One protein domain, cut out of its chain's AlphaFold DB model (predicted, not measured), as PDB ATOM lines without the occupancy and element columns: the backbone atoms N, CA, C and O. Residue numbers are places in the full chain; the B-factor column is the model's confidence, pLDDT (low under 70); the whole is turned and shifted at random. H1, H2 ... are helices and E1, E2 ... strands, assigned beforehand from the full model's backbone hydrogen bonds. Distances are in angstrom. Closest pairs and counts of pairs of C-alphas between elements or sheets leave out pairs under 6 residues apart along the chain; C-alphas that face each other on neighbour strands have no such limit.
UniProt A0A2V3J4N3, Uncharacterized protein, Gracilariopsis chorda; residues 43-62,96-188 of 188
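What this domain is: This is residues 43 to 62 and 96 to 188 of the 188 residues of an uncharacterized protein of Gracilariopsis chorda (UniProt A0A2V3J4N3). What does the model look like at first sight? A strongly twisted sheet of seven strands makes the core, with E4 in its middle, and one helix packs on each face, H1 on one and H2 on the other. What are the counts and the size? The printed part has 113 residues, with the named elements E1 E2 E3 E4 H1 E5 H2 E6 E7 along the chain, of the class mixed, helices and strands; the sheet is branched, with parallel and antiparallel pairs. It is compact, with a radius of gyration of the C-alphas of 13.3 A and spans of 39 by 30 by 26 A.

Where its parts are: Where are the strands? E1 is residues 52 to 58, 19.8 A long from C-alpha 52 at (-51.053, -37.648, 24.101); E2 is 102 to 108, 19.2 A; E3 is 112 to 117; E4 is 123 to 128; E5 is 148 to 154, 19.3 A; E6 is 168 to 172; E7 is 185 to 187, with C-alpha 187 at (-33.983, -40.083, 37.430). Where are the helices? H1 is residues 131 to 143, 18.1 A long, and H2 is residues 155 to 165, 15.3 A.

How they stand to each other: How do the strands pair? E2, E3 and E4 form a meander, each the antiparallel neighbour of the one before, with hairpins E2 and E3 (N 108 to O 112, 2.8 A) and E3 and E4 (N 116 to O 124, 2.8 A). E2 is also the antiparallel neighbour of E4 (N 104 to O 128, 2.9 A) and of E5 (N 105 to O 151, 2.9 A), and E3 that of E7 (N 186 to O 115, 3.2 A). E6 is parallel to E4 (N 127 to O 170, 2.8 A) on one side and to E1 (N 54 to O 169, 2.8 A) on the other side. Where are the helices? H1 is over E2 at a height over the sheet of 8.1 A, along the strands at 6 degrees to E2 on the local plane; the closest C-alphas are those of Tyr 104 and Glu 131, 6.0 A. H2, on the opposite face at a height of 8.4 A, is over E4 and only just over E6, with 3 of its C-alphas falling on E6; its closest C-alphas to E6 are Cys 162 and Leu 168, 6.0 A. In H1 and H2 every O i to N i+4 pair is within hydrogen-bond range.

The domain as a whole: How far does it reach? The two C-alphas farthest apart are those of Val 43 and Ala 143, 39.7 A. Where is the cut? Residues 63 to 95 are not printed, and C-alphas 62 and 96 are 19.8 A apart across it. Which link is long, and where is confidence low? E6 to E7, with 12 residues between them, is the long link; pLDDT is under 70 in 45 residues, among them 43 to 53 and 175 to 188.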
ATOM      1  N   VAL A  43     -43.012 -30.367  16.959       39.75
ATOM      2  CA  VAL A  43     -43.509 -29.125  17.568       39.75
ATOM      3  C   VAL A  43     -44.060 -29.388  18.967       39.75
ATOM      4  O   VAL A  43     -45.164 -29.884  19.149       39.75
ATOM      5  N   LYS A  44     -43.258 -29.034  19.976       51.88
ATOM      6  CA  LYS A  44     -43.631 -29.067  21.393       51.88
ATOM      7  C   LYS A  44     -44.401 -27.799  21.750       51.88
ATOM      8  O   LYS A  44     -43.782 -26.790  22.096       51.88
ATOM      9  N   THR A  45     -45.728 -27.843  21.717       50.94
ATOM     10  CA  THR A  45     -46.524 -26.912  22.526       50.94
ATOM     11  C   THR A  45     -47.007 -27.617  23.800       50.94
ATOM     12  O   THR A  45     -47.261 -28.823  23.781       50.94
ATOM     13  N   PRO A  46     -47.143 -26.905  24.934       50.84
ATOM     14  CA  PRO A  46     -47.775 -27.449  26.140       50.84
ATOM     15  C   PRO A  46     -49.189 -28.015  25.910       50.84
ATOM     16  O   PRO A  46     -49.636 -28.872  26.668       50.84
ATOM     17  N   GLU A  47     -49.872 -27.562  24.855       55.03
ATOM     18  CA  GLU A  47     -51.222 -27.978  24.450       55.03
ATOM     19  C   GLU A  47     -51.224 -29.361  23.763       55.03
ATOM     20  O   GLU A  47     -52.163 -30.143  23.926       55.03
ATOM     21  N   ASP A  48     -50.147 -29.723  23.058       52.91
ATOM     22  CA  ASP A  48     -49.998 -31.052  22.445       52.91
ATOM     23  C   ASP A  48     -49.764 -32.147  23.504       52.91
ATOM     24  O   ASP A  48     -50.285 -33.260  23.382       52.91
ATOM     25  N   LEU A  49     -49.072 -31.803  24.600       53.69
ATOM     26  CA  LEU A  49     -48.853 -32.683  25.760       53.69
ATOM     27  C   LEU A  49     -50.147 -33.018  26.514       53.69
ATOM     28  O   LEU A  49     -50.206 -34.029  27.212       53.69
ATOM     29  N   GLU A  50     -51.198 -32.201  26.385       55.84
ATOM     30  CA  GLU A  50     -52.477 -32.481  27.045       55.84
ATOM     31  C   GLU A  50     -53.175 -33.706  26.473       55.84
ATOM     32  O   GLU A  50     -53.910 -34.372  27.197       55.84
ATOM     33  N   ASN A  51     -52.938 -34.012  25.197       61.47
ATOM     34  CA  ASN A  51     -53.773 -34.935  24.441       61.47
ATOM     35  C   ASN A  51     -53.119 -36.291  24.175       61.47
ATOM     36  O   ASN A  51     -53.827 -37.213  23.761       61.47
ATOM     37  N   VAL A  52     -51.811 -36.427  24.405       63.41
ATOM     38  CA  VAL A  52     -51.053 -37.648  24.101       63.41
ATOM     39  C   VAL A  52     -50.489 -38.253  25.380       63.41
ATOM     40  O   VAL A  52     -49.704 -37.640  26.096       63.41
ATOM     41  N   TRP A  53     -50.922 -39.473  25.672       67.44
ATOM     42  CA  TRP A  53     -50.439 -40.305  26.769       67.44
ATOM     43  C   TRP A  53     -49.711 -41.512  26.180       67.44
ATOM     44  O   TRP A  53     -50.033 -41.960  25.084       67.44
ATOM     45  N   MET A  54     -48.757 -42.071  26.910       70.31
ATOM     46  CA  MET A  54     -48.066 -43.297  26.528       70.31
ATOM     47  C   MET A  54     -48.655 -44.466  27.314       70.31
ATOM     48  O   MET A  54     -48.750 -44.411  28.536       70.31
ATOM     49  N   VAL A  55     -49.035 -45.546  26.645       66.56
ATOM     50  CA  VAL A  55     -49.400 -46.808  27.295       66.56
ATOM     51  C   VAL A  55     -48.173 -47.709  27.310       66.56
ATOM     52  O   VAL A  55     -47.578 -47.974  26.267       66.56
ATOM     53  N   VAL A  56     -47.777 -48.152  28.502       66.06
ATOM     54  CA  VAL A  56     -46.554 -48.921  28.746       66.06
ATOM     55  C   VAL A  56     -46.928 -50.364  29.063       66.06
ATOM     56  O   VAL A  56     -47.546 -50.642  30.091       66.06
ATOM     57  N   MET A  57     -46.560 -51.291  28.183       63.72
ATOM     58  CA  MET A  57     -46.931 -52.707  28.275       63.72
ATOM     59  C   MET A  57     -45.716 -53.618  28.123       63.72
ATOM     60  O   MET A  57     -44.812 -53.334  27.348       63.72
ATOM     61  N   SER A  58     -45.700 -54.744  28.833       51.56
ATOM     62  CA  SER A  58     -44.688 -55.791  28.653       51.56
ATOM     63  C   SER A  58     -45.093 -56.746  27.529       51.56
ATOM     64  O   SER A  58     -46.248 -57.176  27.478       51.56
ATOM     65  N   SER A  59     -44.149 -57.113  26.657       44.50
ATOM     66  CA  SER A  59     -44.366 -58.048  25.545       44.50
ATOM     67  C   SER A  59     -44.836 -59.424  26.000       44.50
ATOM     68  O   SER A  59     -45.583 -60.088  25.284       44.50
ATOM     69  N   ASP A  60     -44.439 -59.844  27.202       36.16
ATOM     70  CA  ASP A  60     -44.773 -61.162  27.745       36.16
ATOM     71  C   ASP A  60     -46.233 -61.235  28.235       36.16
ATOM     72  O   ASP A  60     -46.764 -62.325  28.442       36.16
ATOM     73  N   ILE A  61     -46.915 -60.086  28.360       39.53
ATOM     74  CA  ILE A  61     -48.349 -59.957  28.710       39.53
ATOM     75  C   ILE A  61     -49.114 -59.268  27.589       39.53
ATOM     76  O   ILE A  61     -50.092 -58.548  27.743       39.53
ATOM     77  N   ILE A  62     -48.723 -59.641  26.386       39.19
ATOM     78  CA  ILE A  62     -49.612 -59.682  25.231       39.19
ATOM     79  C   ILE A  62     -50.578 -60.885  25.343       39.19
ATOM     80  O   ILE A  62     -51.317 -61.231  24.423       39.19
ATOM     81  N   ARG A  96     -60.887 -43.887  29.334       62.28
ATOM     82  CA  ARG A  96     -62.015 -44.836  29.269       62.28
ATOM     83  C   ARG A  96     -61.662 -46.222  29.801       62.28
ATOM     84  O   ARG A  96     -62.562 -46.948  30.209       62.28
ATOM     85  N   SER A  97     -60.383 -46.577  29.768       60.62
ATOM     86  CA  SER A  97     -59.873 -47.866  30.229       60.62
ATOM     87  C   SER A  97     -59.431 -47.843  31.690       60.62
ATOM     88  O   SER A  97     -59.281 -48.907  32.279       60.62
ATOM     89  N   LEU A  98     -59.255 -46.659  32.287       66.75
ATOM     90  CA  LEU A  98     -58.892 -46.523  33.693       66.75
ATOM     91  C   LEU A  98     -60.094 -46.764  34.603       66.75
ATOM     92  O   LEU A  98     -61.166 -46.182  34.437       66.75
ATOM     93  N   SER A  99     -59.879 -47.586  35.622       70.19
ATOM     94  CA  SER A  99     -60.891 -47.913  36.628       70.19
ATOM     95  C   SER A  99     -61.050 -46.873  37.749       70.19
ATOM     96  O   SER A  99     -62.021 -46.947  38.502       70.19
ATOM     97  N   ASP A 100     -60.126 -45.915  37.880       76.00
ATOM     98  CA  ASP A 100     -60.140 -44.867  38.913       76.00
ATOM     99  C   ASP A 100     -59.567 -43.538  38.367       76.00
ATOM    100  O   ASP A 100     -58.933 -43.487  37.312       76.00
ATOM    101  N   ASN A 101     -59.776 -42.439  39.094       84.50
ATOM    102  CA  ASN A 101     -59.246 -41.106  38.783       84.50
ATOM    103  C   ASN A 101     -57.856 -40.836  39.385       84.50
ATOM    104  O   ASN A 101     -57.382 -39.695  39.386       84.50
ATOM    105  N   TYR A 102     -57.213 -41.876  39.906       91.56
ATOM    106  CA  TYR A 102     -55.906 -41.803  40.536       91.56
ATOM    107  C   TYR A 102     -54.923 -42.724  39.830       91.56
ATOM    108  O   TYR A 102     -55.297 -43.784  39.335       91.56
ATOM    109  N   LEU A 103     -53.661 -42.321  39.846       93.00
ATOM    110  CA  LEU A 103     -52.536 -43.116  39.386       93.00
ATOM    111  C   LEU A 103     -51.541 -43.272  40.534       93.00
ATOM    112  O   LEU A 103     -51.421 -42.407  41.408       93.00
ATOM    113  N   TYR A 104     -50.834 -44.391  40.532       94.38
ATOM    114  CA  TYR A 104     -49.765 -44.672  41.477       94.38
ATOM    115  C   TYR A 104     -48.442 -44.351  40.797       94.38
ATOM    116  O   TYR A 104     -48.140 -44.883  39.732       94.38
ATOM    117  N   VAL A 105     -47.671 -43.457  41.394       92.94
ATOM    118  CA  VAL A 105     -46.372 -43.010  40.891       92.94
ATOM    119  C   VAL A 105     -45.305 -43.452  41.880       92.94
ATOM    120  O   VAL A 105     -45.574 -43.552  43.078       92.94
ATOM    121  N   ILE A 106     -44.107 -43.746  41.389       91.00
ATOM    122  CA  ILE A 106     -42.982 -44.142  42.233       91.00
ATOM    123  C   ILE A 106     -42.045 -42.945  42.395       91.00
ATOM    124  O   ILE A 106     -41.505 -42.436  41.417       91.00
ATOM    125  N   GLU A 107     -41.858 -42.509  43.634       90.75
ATOM    126  CA  GLU A 107     -40.794 -41.601  44.058       90.75
ATOM    127  C   GLU A 107     -39.545 -42.421  44.381       90.75
ATOM    128  O   GLU A 107     -39.633 -43.441  45.061       90.75
ATOM    129  N   THR A 108     -38.380 -41.971  43.934       84.25
ATOM    130  CA  THR A 108     -37.081 -42.557  44.283       84.25
ATOM    131  C   THR A 108     -36.313 -41.649  45.247       84.25
ATOM    132  O   THR A 108     -36.729 -40.511  45.464       84.25
ATOM    133  N   GLY A 109     -35.230 -42.153  45.863       69.25
ATOM    134  CA  GLY A 109     -34.480 -41.628  47.031       69.25
ATOM    135  C   GLY A 109     -34.051 -40.148  47.114       69.25
ATOM    136  O   GLY A 109     -33.292 -39.801  48.014       69.25
ATOM    137  N   SER A 110     -34.518 -39.278  46.223       69.12
ATOM    138  CA  SER A 110     -34.354 -37.819  46.233       69.12
ATOM    139  C   SER A 110     -35.648 -37.060  45.874       69.12
ATOM    140  O   SER A 110     -35.587 -35.963  45.328       69.12
ATOM    141  N   GLU A 111     -36.824 -37.640  46.157       65.88
ATOM    142  CA  GLU A 111     -38.148 -37.108  45.749       65.88
ATOM    143  C   GLU A 111     -38.312 -36.984  44.222       65.88
ATOM    144  O   GLU A 111     -39.225 -36.332  43.710       65.88
ATOM    145  N   GLN A 112     -37.426 -37.642  43.473       78.69
ATOM    146  CA  GLN A 112     -37.491 -37.713  42.025       78.69
ATOM    147  C   GLN A 112     -38.532 -38.741  41.622       78.69
ATOM    148  O   GLN A 112     -38.541 -39.870  42.119       78.69
ATOM    149  N   LEU A 113     -39.406 -38.354  40.700       83.94
ATOM    150  CA  LEU A 113     -40.372 -39.283  40.148       83.94
ATOM    151  C   LEU A 113     -39.675 -40.193  39.144       83.94
ATOM    152  O   LEU A 113     -38.870 -39.743  38.330       83.94
ATOM    153  N   LEU A 114     -39.998 -41.479  39.196       82.38
ATOM    154  CA  LEU A 114     -39.431 -42.458  38.288       82.38
ATOM    155  C   LEU A 114     -39.886 -42.174  36.853       82.38
ATOM    156  O   LEU A 114     -41.070 -42.294  36.528       82.38
ATOM    157  N   SER A 115     -38.922 -41.877  35.987       81.88
ATOM    158  CA  SER A 115     -39.141 -41.819  34.548       81.88
ATOM    159  C   SER A 115     -38.373 -42.918  33.824       81.88
ATOM    160  O   SER A 115     -37.388 -43.470  34.327       81.88
ATOM    161  N   VAL A 116     -38.840 -43.237  32.627       74.12
ATOM    162  CA  VAL A 116     -38.195 -44.175  31.717       74.12
ATOM    163  C   VAL A 116     -37.980 -43.490  30.382       74.12
ATOM    164  O   VAL A 116     -38.817 -42.701  29.941       74.12
ATOM    165  N   ARG A 117     -36.863 -43.805  29.731       66.94
ATOM    166  CA  ARG A 117     -36.558 -43.267  28.410       66.94
ATOM    167  C   ARG A 117     -36.984 -44.243  27.322       66.94
ATOM    168  O   ARG A 117     -36.554 -45.395  27.342       66.94
ATOM    169  N   ALA A 118     -37.809 -43.788  26.381       57.81
ATOM    170  CA  ALA A 118     -38.022 -44.513  25.129       57.81
ATOM    171  C   ALA A 118     -36.806 -44.313  24.208       57.81
ATOM    172  O   ALA A 118     -36.123 -43.292  24.306       57.81
ATOM    173  N   ASP A 119     -36.538 -45.276  23.320       51.78
ATOM    174  CA  ASP A 119     -35.292 -45.423  22.543       51.78
ATOM    175  C   ASP A 119     -34.832 -44.194  21.722       51.78
ATOM    176  O   ASP A 119     -33.737 -44.239  21.174       51.78
ATOM    177  N   ASN A 120     -35.585 -43.084  21.661       47.78
ATOM    178  CA  ASN A 120     -35.200 -41.857  20.954       47.78
ATOM    179  C   ASN A 120     -35.595 -40.527  21.642       47.78
ATOM    180  O   ASN A 120     -36.054 -39.614  20.968       47.78
ATOM    181  N   SER A 121     -35.224 -40.361  22.921       50.78
ATOM    182  CA  SER A 121     -34.919 -39.077  23.605       50.78
ATOM    183  C   SER A 121     -35.901 -38.545  24.654       50.78
ATOM    184  O   SER A 121     -35.483 -37.693  25.447       50.78
ATOM    185  N   GLU A 122     -37.118 -39.071  24.753       64.38
ATOM    186  CA  GLU A 122     -38.150 -38.545  25.655       64.38
ATOM    187  C   GLU A 122     -38.185 -39.239  27.021       64.38
ATOM    188  O   GLU A 122     -38.153 -40.469  27.111       64.38
ATOM    189  N   ASP A 123     -38.318 -38.431  28.076       75.75
ATOM    190  CA  ASP A 123     -38.567 -38.911  29.432       75.75
ATOM    191  C   ASP A 123     -40.075 -39.122  29.630       75.75
ATOM    192  O   ASP A 123     -40.902 -38.226  29.414       75.75
ATOM    193  N   ILE A 124     -40.436 -40.335  30.038       78.94
ATOM    194  CA  ILE A 124     -41.811 -40.760  30.281       78.94
ATOM    195  C   ILE A 124     -41.958 -41.019  31.772       78.94
ATOM    196  O   ILE A 124     -41.334 -41.930  32.310       78.94
ATOM    197  N   LEU A 125     -42.809 -40.249  32.443       88.12
ATOM    198  CA  LEU A 125     -43.183 -40.505  33.826       88.12
ATOM    199  C   LEU A 125     -43.921 -41.843  33.911       88.12
ATOM    200  O   LEU A 125     -45.017 -41.974  33.366       88.12
ATOM    201  N   LEU A 126     -43.353 -42.822  34.611       87.69
ATOM    202  CA  LEU A 126     -43.973 -44.135  34.746       87.69
ATOM    203  C   LEU A 126     -45.023 -44.111  35.864       87.69
ATOM    204  O   LEU A 126     -44.718 -43.899  37.038       87.69
ATOM    205  N   THR A 127     -46.273 -44.350  35.491       91.94
ATOM    206  CA  THR A 127     -47.432 -44.378  36.385       91.94
ATOM    207  C   THR A 127     -48.167 -45.705  36.256       91.94
ATOM    208  O   THR A 127     -48.152 -46.332  35.201       91.94
ATOM    209  N   PHE A 128     -48.820 -46.147  37.325       89.44
ATOM    210  CA  PHE A 128     -49.516 -47.429  37.391       89.44
ATOM    211  C   PHE A 128     -50.995 -47.212  37.687       89.44
ATOM    212  O   PHE A 128     -51.348 -46.409  38.554       89.44
ATOM    213  N   GLU A 129     -51.862 -47.966  37.017       86.75
ATOM    214  CA  GLU A 129     -53.295 -47.967  37.319       86.75
ATOM    215  C   GLU A 129     -53.585 -48.621  38.682       86.75
ATOM    216  O   GLU A 129     -54.455 -48.160  39.425       86.75
ATOM    217  N   LYS A 130     -52.859 -49.690  39.042       85.88
ATOM    218  CA  LYS A 130     -53.073 -50.437  40.291       85.88
ATOM    219  C   LYS A 130     -51.890 -50.341  41.246       85.88
ATOM    220  O   LYS A 130     -50.744 -50.598  40.890       85.88
ATOM    221  N   GLU A 131     -52.199 -50.121  42.523       90.44
ATOM    222  CA  GLU A 131     -51.202 -50.076  43.602       90.44
ATOM    223  C   GLU A 131     -50.387 -51.373  43.702       90.44
ATOM    224  O   GLU A 131     -49.191 -51.341  43.966       90.44
ATOM    225  N   ALA A 132     -51.016 -52.531  43.477       84.38
ATOM    226  CA  ALA A 132     -50.347 -53.829  43.557       84.38
ATOM    227  C   ALA A 132     -49.236 -53.998  42.502       84.38
ATOM    228  O   ALA A 132     -48.241 -54.683  42.743       84.38
ATOM    229  N   GLU A 133     -49.386 -53.373  41.334       82.56
ATOM    230  CA  GLU A 133     -48.365 -53.369  40.281       82.56
ATOM    231  C   GLU A 133     -47.232 -52.417  40.629       82.56
ATOM    232  O   GLU A 133     -46.073 -52.829  40.583       82.56
ATOM    233  N   ALA A 134     -47.573 -51.216  41.104       89.38
ATOM    234  CA  ALA A 134     -46.592 -50.277  41.633       89.38
ATOM    235  C   ALA A 134     -45.760 -50.909  42.768       89.38
ATOM    236  O   ALA A 134     -44.541 -50.794  42.755       89.38
ATOM    237  N   LYS A 135     -46.381 -51.660  43.694       89.19
ATOM    238  CA  LYS A 135     -45.699 -52.376  44.800       89.19
ATOM    239  C   LYS A 135     -44.742 -53.455  44.329       89.19
ATOM    240  O   LYS A 135     -43.663 -53.615  44.901       89.19
ATOM    241  N   ARG A 136     -45.108 -54.207  43.290       84.00
ATOM    242  CA  ARG A 136     -44.177 -55.164  42.672       84.00
ATOM    243  C   ARG A 136     -42.975 -54.442  42.088       84.00
ATOM    244  O   ARG A 136     -41.852 -54.862  42.335       84.00
ATOM    245  N   PHE A 137     -43.215 -53.363  41.350       86.31
ATOM    246  CA  PHE A 137     -42.146 -52.580  40.746       86.31
ATOM    247  C   PHE A 137     -41.222 -51.953  41.801       86.31
ATOM    248  O   PHE A 137     -40.006 -52.101  41.720       86.31
ATOM    249  N   GLU A 138     -41.799 -51.343  42.837       89.12
ATOM    250  CA  GLU A 138     -41.099 -50.815  44.015       89.12
ATOM    251  C   GLU A 138     -40.234 -51.892  44.683       89.12
ATOM    252  O   GLU A 138     -39.066 -51.651  44.977       89.12
ATOM    253  N   SER A 139     -40.757 -53.112  44.847       84.38
ATOM    254  CA  SER A 139     -40.005 -54.227  45.435       84.38
ATOM    255  C   SER A 139     -38.759 -54.593  44.620       84.38
ATOM    256  O   SER A 139     -37.733 -54.931  45.208       84.38
ATOM    257  N   TYR A 140     -38.819 -54.505  43.285       82.81
ATOM    258  CA  TYR A 140     -37.642 -54.716  42.435       82.81
ATOM    259  C   TYR A 140     -36.598 -53.611  42.613       82.81
ATOM    260  O   TYR A 140     -35.414 -53.919  42.703       82.81
ATOM    261  N   LEU A 141     -37.023 -52.347  42.704       84.81
ATOM    262  CA  LEU A 141     -36.115 -51.220  42.946       84.81
ATOM    263  C   LEU A 141     -35.423 -51.339  44.310       84.81
ATOM    264  O   LEU A 141     -34.208 -51.185  44.404       84.81
ATOM    265  N   ILE A 142     -36.175 -51.690  45.356       85.12
ATOM    266  CA  ILE A 142     -35.629 -51.902  46.705       85.12
ATOM    267  C   ILE A 142     -34.647 -53.077  46.724       85.12
ATOM    268  O   ILE A 142     -33.592 -52.984  47.351       85.12
ATOM    269  N   ALA A 143     -34.961 -54.170  46.021       82.19
ATOM    270  CA  ALA A 143     -34.051 -55.309  45.887       82.19
ATOM    271  C   ALA A 143     -32.737 -54.938  45.174       82.19
ATOM    272  O   ALA A 143     -31.702 -55.543  45.453       82.19
ATOM    273  N   ASP A 144     -32.764 -53.917  44.315       82.88
ATOM    274  CA  ASP A 144     -31.600 -53.330  43.642       82.88
ATOM    275  C   ASP A 144     -30.917 -52.214  44.470       82.88
ATOM    276  O   ASP A 144     -30.123 -51.429  43.961       82.88
ATOM    277  N   ASN A 145     -31.199 -52.135  45.777       84.69
ATOM    278  CA  ASN A 145     -30.697 -51.114  46.708       84.69
ATOM    279  C   ASN A 145     -31.089 -49.668  46.355       84.69
ATOM    280  O   ASN A 145     -30.438 -48.721  46.806       84.69
ATOM    281  N   GLN A 146     -32.164 -49.471  45.593       83.25
ATOM    282  CA  GLN A 146     -32.719 -48.148  45.326       83.25
ATOM    283  C   GLN A 146     -33.801 -47.817  46.358       83.25
ATOM    284  O   GLN A 146     -34.645 -48.644  46.700       83.25
ATOM    285  N   SER A 147     -33.804 -46.584  46.863       87.69
ATOM    286  CA  SER A 147     -34.932 -46.098  47.661       87.69
ATOM    287  C   SER A 147     -36.105 -45.826  46.727       87.69
ATOM    288  O   SER A 147     -35.941 -45.102  45.746       87.69
ATOM    289  N   ALA A 148     -37.263 -46.408  47.037       89.81
ATOM    290  CA  ALA A 148     -38.501 -46.230  46.295       89.81
ATOM    291  C   ALA A 148     -39.684 -46.105  47.266       89.81
ATOM    292  O   ALA A 148     -39.697 -46.741  48.323       89.81
ATOM    293  N   LYS A 149     -40.650 -45.259  46.912       92.88
ATOM    294  CA  LYS A 149     -41.891 -45.028  47.647       92.88
ATOM    295  C   LYS A 149     -43.031 -44.792  46.670       92.88
ATOM    296  O   LYS A 149     -42.936 -43.949  45.784       92.88
ATOM    297  N   ILE A 150     -44.146 -45.475  46.873       94.00
ATOM    298  CA  ILE A 150     -45.355 -45.244  46.079       94.00
ATOM    299  C   ILE A 150     -46.146 -44.051  46.611       94.00
ATOM    300  O   ILE A 150     -46.412 -43.933  47.810       94.00
ATOM    301  N   VAL A 151     -46.599 -43.204  45.692       94.31
ATOM    302  CA  VAL A 151     -47.513 -42.094  45.957       94.31
ATOM    303  C   VAL A 151     -48.742 -42.218  45.072       94.31
ATOM    304  O   VAL A 151     -48.651 -42.420  43.864       94.31
ATOM    305  N   LYS A 152     -49.919 -42.085  45.686       95.62
ATOM    306  CA  LYS A 152     -51.198 -42.024  44.979       95.62
ATOM    307  C   LYS A 152     -51.512 -40.568  44.643       95.62
ATOM    308  O   LYS A 152     -51.723 -39.768  45.551       95.62
ATOM    309  N   LEU A 153     -51.573 -40.237  43.357       94.19
ATOM    310  CA  LEU A 153     -51.860 -38.889  42.860       94.19
ATOM    311  C   LEU A 153     -53.125 -38.893  42.005       94.19
ATOM    312  O   LEU A 153     -53.432 -39.883  41.344       94.19
ATOM    313  N   SER A 154     -53.878 -37.791  42.010       93.81
ATOM    314  CA  SER A 154     -54.963 -37.629  41.041       93.81
ATOM    315  C   SER A 154     -54.379 -37.420  39.646       93.81
ATOM    316  O   SER A 154     -53.299 -36.843  39.491       93.81
ATOM    317  N   ILE A 155     -55.111 -37.845  38.619       89.00
ATOM    318  CA  ILE A 155     -54.702 -37.645  37.222       89.00
ATOM    319  C   ILE A 155     -54.432 -36.163  36.921       89.00
ATOM    320  O   ILE A 155     -53.463 -35.848  36.244       89.00
ATOM    321  N   GLU A 156     -55.233 -35.246  37.468       88.75
ATOM    322  CA  GLU A 156     -55.034 -33.800  37.287       88.75
ATOM    323  C   GLU A 156     -53.681 -33.313  37.821       88.75
ATOM    324  O   GLU A 156     -53.032 -32.477  37.191       88.75
ATOM    325  N   VAL A 157     -53.239 -33.847  38.965       91.00
ATOM    326  CA  VAL A 157     -51.927 -33.524  39.537       91.00
ATOM    327  C   VAL A 157     -50.819 -34.090  38.656       91.00
ATOM    328  O   VAL A 157     -49.902 -33.354  38.306       91.00
ATOM    329  N   VAL A 158     -50.935 -35.351  38.229       90.00
ATOM    330  CA  VAL A 158     -49.963 -35.991  37.326       90.00
ATOM    331  C   VAL A 158     -49.816 -35.196  36.025       90.00
ATOM    332  O   VAL A 158     -48.696 -34.881  35.631       90.00
ATOM    333  N   LYS A 159     -50.932 -34.795  35.400       85.88
ATOM    334  CA  LYS A 159     -50.923 -33.969  34.183       85.88
ATOM    335  C   LYS A 159     -50.167 -32.667  34.385       85.88
ATOM    336  O   LYS A 159     -49.270 -32.365  33.603       85.88
ATOM    337  N   ARG A 160     -50.487 -31.933  35.452       86.44
ATOM    338  CA  ARG A 160     -49.824 -30.662  35.756       86.44
ATOM    339  C   ARG A 160     -48.319 -30.843  35.941       86.44
ATOM    340  O   ARG A 160     -47.544 -30.093  35.361       86.44
ATOM    341  N   MET A 161     -47.908 -31.871  36.683       86.69
ATOM    342  CA  MET A 161     -46.490 -32.176  36.901       86.69
ATOM    343  C   MET A 161     -45.767 -32.505  35.592       86.69
ATOM    344  O   MET A 161     -44.662 -32.020  35.361       86.69
ATOM    345  N   CYS A 162     -46.387 -33.310  34.728       84.88
ATOM    346  CA  CYS A 162     -45.837 -33.663  33.423       84.88
ATOM    347  C   CYS A 162     -45.688 -32.444  32.506       84.88
ATOM    348  O   CYS A 162     -44.639 -32.273  31.885       84.88
ATOM    349  N   GLN A 163     -46.684 -31.556  32.481       80.44
ATOM    350  CA  GLN A 163     -46.644 -30.303  31.720       80.44
ATOM    351  C   GLN A 163     -45.534 -29.367  32.200       80.44
ATOM    352  O   GLN A 163     -44.749 -28.882  31.389       80.44
ATOM    353  N   GLU A 164     -45.440 -29.137  33.512       83.38
ATOM    354  CA  GLU A 164     -44.423 -28.264  34.113       83.38
ATOM    355  C   GLU A 164     -42.997 -28.763  33.843       83.38
ATOM    356  O   GLU A 164     -42.076 -27.961  33.691       83.38
ATOM    357  N   ARG A 165     -42.814 -30.086  33.763       78.62
ATOM    358  CA  ARG A 165     -41.511 -30.738  33.557       78.62
ATOM    359  C   ARG A 165     -41.207 -31.069  32.093       78.62
ATOM    360  O   ARG A 165     -40.085 -31.462  31.794       78.62
ATOM    361  N   GLY A 166     -42.176 -30.926  31.188       77.12
ATOM    362  CA  GLY A 166     -42.026 -31.301  29.779       77.12
ATOM    363  C   GLY A 166     -41.818 -32.804  29.554       77.12
ATOM    364  O   GLY A 166     -41.112 -33.179  28.618       77.12
ATOM    365  N   VAL A 167     -42.409 -33.647  30.409       79.88
ATOM    366  CA  VAL A 167     -42.332 -35.118  30.335       79.88
ATOM    367  C   VAL A 167     -43.687 -35.714  29.964       79.88
ATOM    368  O   VAL A 167     -44.732 -35.120  30.229       79.88
ATOM    369  N   LEU A 168     -43.688 -36.906  29.374       78.19
ATOM    370  CA  LEU A 168     -44.924 -37.599  29.002       78.19
ATOM    371  C   LEU A 168     -45.480 -38.426  30.151       78.19
ATOM    372  O   LEU A 168     -44.736 -38.889  31.008       78.19
ATOM    373  N   ILE A 169     -46.789 -38.667  30.140       84.81
ATOM    374  CA  ILE A 169     -47.420 -39.605  31.072       84.81
ATOM    375  C   ILE A 169     -47.343 -41.000  30.462       84.81
ATOM    376  O   ILE A 169     -47.950 -41.244  29.423       84.81
ATOM    377  N   GLY A 170     -46.635 -41.916  31.113       83.50
ATOM    378  CA  GLY A 170     -46.662 -43.345  30.827       83.50
ATOM    379  C   GLY A 170     -47.598 -44.060  31.782       83.50
ATOM    380  O   GLY A 170     -47.382 -44.023  32.988       83.50
ATOM    381  N   VAL A 171     -48.627 -44.730  31.277       82.56
ATOM    382  CA  VAL A 171     -49.565 -45.521  32.078       82.56
ATOM    383  C   VAL A 171     -49.300 -47.000  31.866       82.56
ATOM    384  O   VAL A 171     -49.395 -47.503  30.748       82.56
ATOM    385  N   VAL A 172     -49.025 -47.699  32.960       81.00
ATOM    386  CA  VAL A 172     -49.018 -49.157  33.052       81.00
ATOM    387  C   VAL A 172     -50.439 -49.604  33.410       81.00
ATOM    388  O   VAL A 172     -50.898 -49.314  34.522       81.00
ATOM    389  N   PRO A 173     -51.164 -50.258  32.485       72.75
ATOM    390  CA  PRO A 173     -52.532 -50.691  32.729       72.75
ATOM    391  C   PRO A 173     -52.569 -51.935  33.616       72.75
ATOM    392  O   PRO A 173     -51.603 -52.709  33.666       72.75
ATOM    393  N   GLN A 174     -53.721 -52.158  34.248       71.62
ATOM    394  CA  GLN A 174     -53.969 -53.362  35.034       71.62
ATOM    395  C   GLN A 174     -53.631 -54.642  34.249       71.62
ATOM    396  O   GLN A 174     -53.958 -54.791  33.075       71.62
ATOM    397  N   GLY A 175     -53.029 -55.605  34.942       65.94
ATOM    398  CA  GLY A 175     -52.630 -56.906  34.417       65.94
ATOM    399  C   GLY A 175     -51.211 -56.924  33.857       65.94
ATOM    400  O   GLY A 175     -50.685 -58.004  33.611       65.94
ATOM    401  N   THR A 176     -50.554 -55.771  33.713       65.81
ATOM    402  CA  THR A 176     -49.229 -55.687  33.088       65.81
ATOM    403  C   THR A 176     -48.110 -55.982  34.092       65.81
ATOM    404  O   THR A 176     -47.996 -55.338  35.134       65.81
ATOM    405  N   LEU A 177     -47.222 -56.928  33.767       65.75
ATOM    406  CA  LEU A 177     -45.974 -57.174  34.502       65.75
ATOM    407  C   LEU A 177     -44.831 -56.439  33.814       65.75
ATOM    408  O   LEU A 177     -44.235 -56.946  32.866       65.75
ATOM    409  N   VAL A 178     -44.528 -55.253  34.323       69.00
ATOM    410  CA  VAL A 178     -43.310 -54.513  33.995       69.00
ATOM    411  C   VAL A 178     -42.306 -54.629  35.141       69.00
ATOM    412  O   VAL A 178     -42.685 -54.732  36.310       69.00
ATOM    413  N   SER A 179     -41.020 -54.607  34.812       69.94
ATOM    414  CA  SER A 179     -39.907 -54.638  35.760       69.94
ATOM    415  C   SER A 179     -38.855 -53.585  35.395       69.94
ATOM    416  O   SER A 179     -38.722 -53.255  34.216       69.94
ATOM    417  N   PRO A 180     -38.078 -53.070  36.367       68.56
ATOM    418  CA  PRO A 180     -37.051 -52.061  36.098       68.56
ATOM    419  C   PRO A 180     -36.012 -52.496  35.063       68.56
ATOM    420  O   PRO A 180     -35.557 -51.674  34.282       68.56
ATOM    421  N   LEU A 181     -35.685 -53.794  35.015       65.12
ATOM    422  CA  LEU A 181     -34.690 -54.376  34.101       65.12
ATOM    423  C   LEU A 181     -35.062 -54.251  32.619       65.12
ATOM    424  O   LEU A 181     -34.211 -54.423  31.752       65.12
ATOM    425  N   GLN A 182     -36.337 -54.006  32.331       64.19
ATOM    426  CA  GLN A 182     -36.840 -53.827  30.974       64.19
ATOM    427  C   GLN A 182     -36.809 -52.361  30.519       64.19
ATOM    428  O   GLN A 182     -37.145 -52.072  29.373       64.19
ATOM    429  N   PHE A 183     -36.429 -51.445  31.408       64.81
ATOM    430  CA  PHE A 183     -36.261 -50.031  31.116       64.81
ATOM    431  C   PHE A 183     -34.790 -49.638  31.276       64.81
ATOM    432  O   PHE A 183     -34.044 -50.269  32.020       64.81
ATOM    433  N   ASN A 184     -34.392 -48.540  30.635       57.09
ATOM    434  CA  ASN A 184     -33.250 -47.747  31.086       57.09
ATOM    435  C   ASN A 184     -33.802 -46.648  32.011       57.09
ATOM    436  O   ASN A 184     -34.162 -45.581  31.506       57.09
ATOM    437  N   PRO A 185     -33.977 -46.900  33.324       53.94
ATOM    438  CA  PRO A 185     -34.537 -45.902  34.224       53.94
ATOM    439  C   PRO A 185     -33.606 -44.690  34.308       53.94
ATOM    440  O   PRO A 185     -32.398 -44.826  34.512       53.94
ATOM    441  N   THR A 186     -34.178 -43.498  34.165       51.12
ATOM    442  CA  THR A 186     -33.479 -42.224  34.337       51.12
ATOM    443  C   THR A 186     -34.196 -41.425  35.413       51.12
ATOM    444  O   THR A 186     -35.416 -41.256  35.383       51.12
ATOM    445  N   ALA A 187     -33.441 -40.958  36.403       46.12
ATOM    446  CA  ALA A 187     -33.983 -40.083  37.430       46.12
ATOM    447  C   ALA A 187     -34.048 -38.641  36.897       46.12
ATOM    448  O   ALA A 187     -33.053 -38.149  36.356       46.12
ATOM    449  N   VAL A 188     -35.209 -37.992  37.040       48.53
ATOM    450  CA  VAL A 188     -35.473 -36.589  36.648       48.53
ATOM    451  C   VAL A 188     -36.079 -35.820  37.812       48.53
ATOM    452  O   VAL A 188     -37.169 -36.195  38.307       48.53
TER     453      VAL A 188